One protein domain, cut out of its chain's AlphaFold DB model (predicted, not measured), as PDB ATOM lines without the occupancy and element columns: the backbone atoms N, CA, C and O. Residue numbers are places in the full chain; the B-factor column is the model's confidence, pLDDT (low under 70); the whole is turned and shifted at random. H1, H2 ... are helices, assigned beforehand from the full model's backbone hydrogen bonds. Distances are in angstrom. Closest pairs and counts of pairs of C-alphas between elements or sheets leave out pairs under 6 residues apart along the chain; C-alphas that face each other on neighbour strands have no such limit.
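AT A GLANCE: This is residues 115 to 159 and 230 to 251 of the 371 residues of an uncharacterized protein of Aspergillus glaucus CBS 516.65 (UniProt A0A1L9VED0). Two 17-residue helices, H2 and H3, pack side by side running opposite ways, and a shorter helix, H1, packs on the first residues of H2, away from H3. A long loop, residues 127 to 142, leads from the end of H1 back to the start of H2, and residues 244 to 251 stick out at one end. The printed part has 67 residues with three named helices, in the order H1, H2, H3, and no named strand; the class is all helix. The whole is compact, with a radius of gyration of the C-alphas of 12.5 A, yet elongated in outline, spanning 41 by 26 by 20 A.

HOW THE PARTS SIT: H2, residues 143 to 159, touches H3, residues 230 to 246, at a shallow tilt of 24 degrees, opposite ways. Their closest C-alphas, those of Ile 146 and Ala 235, are 5.4 A apart. H2 also touches H1, residues 116 to 126, with residues 143 to 147 alone; the closest C-alphas, of Tyr 120 and Tyr 143, are 6.5 A apart. H1 and H2 run the same way at a shallow tilt of 21 degrees. H1 and H3 are apart. Every O i to N i+4 pair is within hydrogen-bond range in H1 and H3, and 12 of 13 are in H2.

IN THESE COORDINATES: H2 is 24.6 A long from first to last C-alpha, beginning at C-alpha 143 (160.691, 209.957, 117.309). H3 is 24.0 A long and ends at C-alpha 246 (168.632, 202.518, 113.398). H1 is 15.4 A long, beginning at C-alpha 116 (160.519, 203.355, 120.444).

THE WHOLE: The two C-alphas farthest apart, of Ser 159 and Arg 249, are 42.1 A apart. Residues 160 to 229 are not printed, and C-alphas 159 and 230 lie 18.3 A apart across the cut. The link from H1 to H2 is long, with 16 residues. Residues 244 to 251, of which 244 to 246 belong to H3, stand free. The mean pLDDT of the printed part is 90.8, and residue 159 is under 70.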
ATOM      1  N   SER A 115     162.849 199.775 120.109       92.00
ATOM      2  CA  SER A 115     161.804 199.786 121.154       92.00
ATOM      3  C   SER A 115     160.840 200.980 121.098       92.00
ATOM      4  O   SER A 115     159.691 200.879 121.518       92.00
ATOM      5  N   GLU A 116     161.300 202.121 120.586       95.56
ATOM      6  CA  GLU A 116     160.519 203.355 120.444       95.56
ATOM      7  C   GLU A 116     159.559 203.331 119.244       95.56
ATOM      8  O   GLU A 116     158.553 204.041 119.246       95.56
ATOM      9  N   PHE A 117     159.845 202.527 118.214       95.81
ATOM     10  CA  PHE A 117     159.116 202.563 116.947       95.81
ATOM     11  C   PHE A 117     157.668 202.056 117.070       95.81
ATOM     12  O   PHE A 117     156.772 202.775 116.624       95.81
ATOM     13  N   PRO A 118     157.369 200.922 117.744       96.50
ATOM     14  CA  PRO A 118     155.981 200.513 117.979       96.50
ATOM     15  C   PRO A 118     155.162 201.567 118.735       96.50
ATOM     16  O   PRO A 118     154.000 201.807 118.409       96.50
ATOM     17  N   ALA A 119     155.770 202.239 119.721       96.19
ATOM     18  CA  ALA A 119     155.116 203.311 120.467       96.19
ATOM     19  C   ALA A 119     154.829 204.532 119.579       96.19
ATOM     20  O   ALA A 119     153.761 205.131 119.696       96.19
ATOM     21  N   TYR A 120     155.753 204.877 118.677       96.88
ATOM     22  CA  TYR A 120     155.578 205.955 117.703       96.88
ATOM     23  C   TYR A 120     154.438 205.672 116.718       96.88
ATOM     24  O   TYR A 120     153.580 206.535 116.530       96.88
ATOM     25  N   ILE A 121     154.370 204.460 116.158       96.06
ATOM     26  CA  ILE A 121     153.263 204.053 115.278       96.06
ATOM     27  C   ILE A 121     151.928 204.100 116.029       96.06
ATOM     28  O   ILE A 121     150.980 204.730 115.565       96.06
ATOM     29  N   ASN A 122     151.870 203.544 117.242       96.12
ATOM     30  CA  ASN A 122     150.660 203.598 118.061       96.12
ATOM     31  C   ASN A 122     150.232 205.042 118.400       96.12
ATOM     32  O   ASN A 122     149.038 205.334 118.462       96.12
ATOM     33  N   ASP A 123     151.171 205.970 118.618       96.31
ATOM     34  CA  ASP A 123     150.858 207.389 118.834       96.31
ATOM     35  C   ASP A 123     150.267 208.054 117.576       96.31
ATOM     36  O   ASP A 123     149.312 208.830 117.678       96.31
ATOM     37  N   ILE A 124     150.766 207.712 116.382       93.88
ATOM     38  CA  ILE A 124     150.179 208.163 115.109       93.88
ATOM     39  C   ILE A 124     148.728 207.691 114.984       93.88
ATOM     40  O   ILE A 124     147.857 208.507 114.672       93.88
ATOM     41  N   ASP A 125     148.472 206.415 115.264       94.12
ATOM     42  CA  ASP A 125     147.152 205.804 115.095       94.12
ATOM     43  C   ASP A 125     146.132 206.320 116.118       94.12
ATOM     44  O   ASP A 125     144.977 206.584 115.782       94.12
ATOM     45  N   THR A 126     146.555 206.506 117.371       94.88
ATOM     46  CA  THR A 126     145.648 206.856 118.479       94.88
ATOM     47  C   THR A 126     145.486 208.358 118.704       94.88
ATOM     48  O   THR A 126     144.468 208.780 119.251       94.88
ATOM     49  N   LYS A 127     146.457 209.185 118.289       92.81
ATOM     50  CA  LYS A 127     146.477 210.642 118.538       92.81
ATOM     51  C   LYS A 127     146.621 211.460 117.256       92.81
ATOM     52  O   LYS A 127     147.249 212.521 117.234       92.81
ATOM     53  N   ARG A 128     146.065 210.975 116.147       88.56
ATOM     54  CA  ARG A 128     146.156 211.656 114.850       88.56
ATOM     55  C   ARG A 128     145.560 213.068 114.914       88.56
ATOM     56  O   ARG A 128     144.385 213.229 115.221       88.56
ATOM     57  N   GLY A 129     146.370 214.085 114.605       85.62
ATOM     58  CA  GLY A 129     145.939 215.489 114.580       85.62
ATOM     59  C   GLY A 129     145.674 216.120 115.954       85.62
ATOM     60  O   GLY A 129     145.113 217.206 116.012       85.62
ATOM     61  N   LEU A 130     146.053 215.465 117.057       90.06
ATOM     62  CA  LEU A 130     145.892 216.008 118.407       90.06
ATOM     63  C   LEU A 130     147.244 216.496 118.936       90.06
ATOM     64  O   LEU A 130     148.092 215.682 119.296       90.06
ATOM     65  N   GLN A 131     147.447 217.818 119.009       88.88
ATOM     66  CA  GLN A 131     148.623 218.379 119.684       88.88
ATOM     67  C   GLN A 131     148.493 218.166 121.198       88.88
ATOM     68  O   GLN A 131     147.539 218.674 121.796       88.88
ATOM     69  N   PRO A 132     149.427 217.460 121.854       90.69
ATOM     70  CA  PRO A 132     149.436 217.404 123.307       90.69
ATOM     71  C   PRO A 132     149.794 218.785 123.889       90.69
ATOM     72  O   PRO A 132     150.582 219.514 123.278       90.69
ATOM     73  N   PRO A 133     149.278 219.148 125.078       90.38
ATOM     74  CA  PRO A 133     149.750 220.327 125.800       90.38
ATOM     75  C   PRO A 133     151.268 220.290 126.031       90.38
ATOM     76  O   PRO A 133     151.873 219.214 126.093       90.38
ATOM     77  N   LEU A 134     151.884 221.465 126.201       86.62
ATOM     78  CA  LEU A 134     153.317 221.578 126.477       86.62
ATOM     79  C   LEU A 134     153.700 220.718 127.697       86.62
ATOM     80  O   LEU A 134     153.022 220.737 128.724       86.62
ATOM     81  N   GLY A 135     154.757 219.914 127.558       89.12
ATOM     82  CA  GLY A 135     155.215 218.980 128.595       89.12
ATOM     83  C   GLY A 135     154.399 217.684 128.731       89.12
ATOM     84  O   GLY A 135     154.804 216.802 129.482       89.12
ATOM     85  N   GLN A 136     153.292 217.525 127.994       93.38
ATOM     86  CA  GLN A 136     152.446 216.319 128.015       93.38
ATOM     87  C   GLN A 136     152.604 215.439 126.764       93.38
ATOM     88  O   GLN A 136     151.826 214.506 126.553       93.38
ATOM     89  N   ALA A 137     153.593 215.727 125.915       92.94
ATOM     90  CA  ALA A 137     153.888 214.897 124.756       92.94
ATOM     91  C   ALA A 137     154.333 213.489 125.183       92.94
ATOM     92  O   ALA A 137     155.090 213.323 126.144       92.94
ATOM     93  N   THR A 138     153.872 212.470 124.454       94.06
ATOM     94  CA  THR A 138     154.350 211.096 124.637       94.06
ATOM     95  C   THR A 138     155.863 211.068 124.420       94.06
ATOM     96  O   THR A 138     156.352 211.585 123.418       94.06
ATOM     97  N   ARG A 139     156.618 210.453 125.337       95.38
ATOM     98  CA  ARG A 139     158.054 210.223 125.139       95.38
ATOM     99  C   ARG A 139     158.235 209.052 124.175       95.38
ATOM    100  O   ARG A 139     158.034 207.906 124.558       95.38
ATOM    101  N   LEU A 140     158.602 209.356 122.936       95.44
ATOM    102  CA  LEU A 140     158.824 208.404 121.839       95.44
ATOM    103  C   LEU A 140     160.320 208.304 121.487       95.44
ATOM    104  O   LEU A 140     160.681 207.988 120.356       95.44
ATOM    105  N   GLY A 141     161.182 208.682 122.439       94.62
ATOM    106  CA  GLY A 141     162.626 208.830 122.267       94.62
ATOM    107  C   GLY A 141     162.988 209.652 121.036       94.62
ATOM    108  O   GLY A 141     162.523 210.791 120.914       94.62
ATOM    109  N   SER A 142     163.761 209.070 120.117       94.00
ATOM    110  CA  SER A 142     164.208 209.714 118.871       94.00
ATOM    111  C   SER A 142     163.059 210.180 117.965       94.00
ATOM    112  O   SER A 142     163.209 211.155 117.233       94.00
ATOM    113  N   TYR A 143     161.874 209.574 118.082       96.12
ATOM    114  CA  TYR A 143     160.691 209.957 117.309       96.12
ATOM    115  C   TYR A 143     159.853 211.073 117.946       96.12
ATOM    116  O   TYR A 143     158.932 211.578 117.306       96.12
ATOM    117  N   THR A 144     160.149 211.497 119.182       94.81
ATOM    118  CA  THR A 144     159.341 212.503 119.903       94.81
ATOM    119  C   THR A 144     159.274 213.820 119.136       94.81
ATOM    120  O   THR A 144     158.199 214.384 118.934       94.81
ATOM    121  N   TRP A 145     160.431 214.298 118.681       92.88
ATOM    122  CA  TRP A 145     160.523 215.565 117.969       92.88
ATOM    123  C   TRP A 145     159.951 215.476 116.548       92.88
ATOM    124  O   TRP A 145     159.195 216.356 116.146       92.88
ATOM    125  N   ILE A 146     160.199 214.372 115.834       94.94
ATOM    126  CA  ILE A 146     159.574 214.093 114.527       94.94
ATOM    127  C   ILE A 146     158.050 214.170 114.648       94.94
ATOM    128  O   ILE A 146     157.385 214.869 113.884       94.94
ATOM    129  N   ARG A 147     157.494 213.490 115.657       94.12
ATOM    130  CA  ARG A 147     156.053 213.459 115.898       94.12
ATOM    131  C   ARG A 147     155.493 214.845 116.209       94.12
ATOM    132  O   ARG A 147     154.422 215.191 115.711       94.12
ATOM    133  N   HIS A 148     156.216 215.637 116.999       92.50
ATOM    134  CA  HIS A 148     155.849 217.021 117.287       92.50
ATOM    135  C   HIS A 148     155.748 217.860 116.004       92.50
ATOM    136  O   HIS A 148     154.736 218.533 115.808       92.50
ATOM    137  N   GLN A 149     156.738 217.765 115.109       90.38
ATOM    138  CA  GLN A 149     156.722 218.506 113.844       90.38
ATOM    139  C   GLN A 149     155.582 218.059 112.925       90.38
ATOM    140  O   GLN A 149     154.857 218.894 112.388       90.38
ATOM    141  N   GLN A 150     155.342 216.751 112.810       90.75
ATOM    142  CA  GLN A 150     154.215 216.219 112.035       90.75
ATOM    143  C   GLN A 150     152.863 216.743 112.533       90.75
ATOM    144  O   GLN A 150     152.007 217.115 111.733       90.75
ATOM    145  N   LEU A 151     152.651 216.791 113.852       90.81
ATOM    146  CA  LEU A 151     151.423 217.349 114.416       90.81
ATOM    147  C   LEU A 151     151.322 218.859 114.159       90.81
ATOM    148  O   LEU A 151     150.247 219.334 113.793       90.81
ATOM    149  N   ALA A 152     152.426 219.605 114.270       87.31
ATOM    150  CA  ALA A 152     152.456 221.030 113.945       87.31
ATOM    151  C   ALA A 152     152.061 221.297 112.480       87.31
ATOM    152  O   ALA A 152     151.246 222.186 112.222       87.31
ATOM    153  N   ILE A 153     152.561 220.495 111.532       85.31
ATOM    154  CA  ILE A 153     152.191 220.564 110.107       85.31
ATOM    155  C   ILE A 153     150.688 220.315 109.917       85.31
ATOM    156  O   ILE A 153     150.010 221.084 109.235       85.31
ATOM    157  N   LEU A 154     150.141 219.278 110.562       85.31
ATOM    158  CA  LEU A 154     148.713 218.951 110.473       85.31
ATOM    159  C   LEU A 154     147.821 220.068 111.044       85.31
ATOM    160  O   LEU A 154     146.800 220.404 110.443       85.31
ATOM    161  N   ASN A 155     148.210 220.670 112.171       83.94
ATOM    162  CA  ASN A 155     147.433 221.724 112.831       83.94
ATOM    163  C   ASN A 155     147.451 223.053 112.074       83.94
ATOM    164  O   ASN A 155     146.450 223.769 112.053       83.94
ATOM    165  N   ARG A 156     148.564 223.390 111.411       82.00
ATOM    166  CA  ARG A 156     148.620 224.588 110.561       82.00
ATOM    167  C   ARG A 156     147.539 224.536 109.485       82.00
ATOM    168  O   ARG A 156     146.853 225.529 109.266       82.00
ATOM    169  N   SER A 157     147.283 223.372 108.908       70.94
ATOM    170  CA  SER A 157     146.307 223.250 107.822       70.94
ATOM    171  C   SER A 157     144.854 223.231 108.254       70.94
ATOM    172  O   SER A 157     143.989 223.554 107.446       70.94
ATOM    173  N   THR A 158     144.557 222.889 109.508       73.12
ATOM    174  CA  THR A 158     143.195 223.039 110.040       73.12
ATOM    175  C   THR A 158     142.891 224.489 110.413       73.12
ATOM    176  O   THR A 158     141.731 224.892 110.382       73.12
ATOM    177  N   SER A 159     143.924 225.281 110.728       66.00
ATOM    178  CA  SER A 159     143.797 226.684 111.143       66.00
ATOM    179  C   SER A 159     143.778 227.709 110.006       66.00
ATOM    180  O   SER A 159     143.372 228.849 110.239       66.00
ATOM    181  N   ASP A 230     160.161 224.609 105.236       79.94
ATOM    182  CA  ASP A 230     161.183 224.129 106.168       79.94
ATOM    183  C   ASP A 230     160.637 223.141 107.209       79.94
ATOM    184  O   ASP A 230     161.259 222.101 107.387       79.94
ATOM    185  N   PRO A 231     159.472 223.346 107.859       80.81
ATOM    186  CA  PRO A 231     158.967 222.371 108.826       80.81
ATOM    187  C   PRO A 231     158.642 221.004 108.213       80.81
ATOM    188  O   PRO A 231     158.886 219.988 108.861       80.81
ATOM    189  N   VAL A 232     158.109 220.974 106.982       80.75
ATOM    190  CA  VAL A 232     157.789 219.728 106.259       80.75
ATOM    191  C   VAL A 232     159.080 218.997 105.915       80.75
ATOM    192  O   VAL A 232     159.266 217.851 106.320       80.75
ATOM    193  N   ASN A 233     160.021 219.708 105.290       86.19
ATOM    194  CA  ASN A 233     161.341 219.177 104.969       86.19
ATOM    195  C   ASN A 233     162.053 218.643 106.228       86.19
ATOM    196  O   ASN A 233     162.476 217.489 106.281       86.19
ATOM    197  N   ILE A 234     162.105 219.448 107.290       89.81
ATOM    198  CA  ILE A 234     162.746 219.091 108.555       89.81
ATOM    199  C   ILE A 234     162.116 217.829 109.155       89.81
ATOM    200  O   ILE A 234     162.850 216.935 109.578       89.81
ATOM    201  N   ALA A 235     160.783 217.721 109.191       91.75
ATOM    202  CA  ALA A 235     160.103 216.549 109.742       91.75
ATOM    203  C   ALA A 235     160.439 215.268 108.961       91.75
ATOM    204  O   ALA A 235     160.767 214.243 109.570       91.75
ATOM    205  N   LEU A 236     160.400 215.335 107.627       93.44
ATOM    206  CA  LEU A 236     160.748 214.220 106.752       93.44
ATOM    207  C   LEU A 236     162.203 213.805 106.923       93.44
ATOM    208  O   LEU A 236     162.499 212.637 107.178       93.44
ATOM    209  N   MET A 237     163.118 214.761 106.821       94.75
ATOM    210  CA  MET A 237     164.547 214.494 106.890       94.75
ATOM    211  C   MET A 237     164.966 213.966 108.259       94.75
ATOM    212  O   MET A 237     165.782 213.047 108.341       94.75
ATOM    213  N   ALA A 238     164.358 214.464 109.336       94.56
ATOM    214  CA  ALA A 238     164.545 213.934 110.680       94.56
ATOM    215  C   ALA A 238     164.107 212.473 110.792       94.56
ATOM    216  O   ALA A 238     164.830 211.644 111.355       94.56
ATOM    217  N   PHE A 239     162.940 212.146 110.232       95.25
ATOM    218  CA  PHE A 239     162.422 210.783 110.203       95.25
ATOM    219  C   PHE A 239     163.353 209.845 109.432       95.25
ATOM    220  O   PHE A 239     163.760 208.806 109.955       95.25
ATOM    221  N   LEU A 240     163.748 210.242 108.225       95.25
ATOM    222  CA  LEU A 240     164.643 209.475 107.366       95.25
ATOM    223  C   LEU A 240     166.019 209.256 108.013       95.25
ATOM    224  O   LEU A 240     166.509 208.126 108.060       95.25
ATOM    225  N   SER A 241     166.608 210.307 108.586       95.38
ATOM    226  CA  SER A 241     167.883 210.237 109.315       95.38
ATOM    227  C   SER A 241     167.788 209.303 110.520       95.38
ATOM    228  O   SER A 241     168.661 208.459 110.731       95.38
ATOM    229  N   THR A 242     166.690 209.388 111.278       95.38
ATOM    230  CA  THR A 242     166.440 208.499 112.419       95.38
ATOM    231  C   THR A 242     166.389 207.042 111.970       95.38
ATOM    232  O   THR A 242     167.044 206.201 112.582       95.38
ATOM    233  N   LEU A 243     165.704 206.732 110.862       93.75
ATOM    234  CA  LEU A 243     165.715 205.381 110.294       93.75
ATOM    235  C   LEU A 243     167.135 204.934 109.913       93.75
ATOM    236  O   LEU A 243     167.554 203.853 110.320       93.75
ATOM    237  N   ALA A 244     167.910 205.756 109.203       94.00
ATOM    238  CA  ALA A 244     169.285 205.409 108.827       94.00
ATOM    239  C   ALA A 244     170.184 205.120 110.046       94.00
ATOM    240  O   ALA A 244     170.973 204.172 110.022       94.00
ATOM    241  N   ILE A 245     170.021 205.868 111.144       94.00
ATOM    242  CA  ILE A 245     170.725 205.618 112.412       94.00
ATOM    243  C   ILE A 245     170.343 204.257 113.007       94.00
ATOM    244  O   ILE A 245     171.214 203.564 113.534       94.00
ATOM    245  N   LYS A 246     169.073 203.839 112.916       94.31
ATOM    246  CA  LYS A 246     168.632 202.518 113.398       94.31
ATOM    247  C   LYS A 246     169.070 201.364 112.485       94.31
ATOM    248  O   LYS A 246     169.144 200.229 112.950       94.31
ATOM    249  N   PHE A 247     169.425 201.648 111.231       93.12
ATOM    250  CA  PHE A 247     169.898 200.680 110.233       93.12
ATOM    251  C   PHE A 247     171.384 200.861 109.879       93.12
ATOM    252  O   PHE A 247     171.763 200.905 108.708       93.12
ATOM    253  N   GLN A 248     172.266 200.903 110.884       89.94
ATOM    254  CA  GLN A 248     173.701 201.190 110.691       89.94
ATOM    255  C   GLN A 248     174.406 200.262 109.689       89.94
ATOM    256  O   GLN A 248     175.331 200.687 108.997       89.94
ATOM    257  N   ARG A 249     173.944 199.010 109.558       89.62
ATOM    258  CA  ARG A 249     174.484 198.028 108.599       89.62
ATOM    259  C   ARG A 249     174.367 198.475 107.143       89.62
ATOM    260  O   ARG A 249     175.169 198.032 106.328       89.62
ATOM    261  N   ALA A 250     173.399 199.333 106.821       88.88
ATOM    262  CA  ALA A 250     173.232 199.863 105.473       88.88
ATOM    263  C   ALA A 250     174.368 200.821 105.081       88.88
ATOM    264  O   ALA A 250     174.606 201.009 103.892       88.88
ATOM    265  N   LYS A 251     175.080 201.408 106.060       95.06
ATOM    266  CA  LYS A 251     176.109 202.441 105.842       95.06
ATOM    267  C   LYS A 251     175.612 203.613 104.987       95.06
ATOM    268  O   LYS A 251     176.350 204.171 104.178       95.06
TER     269      LYS A 251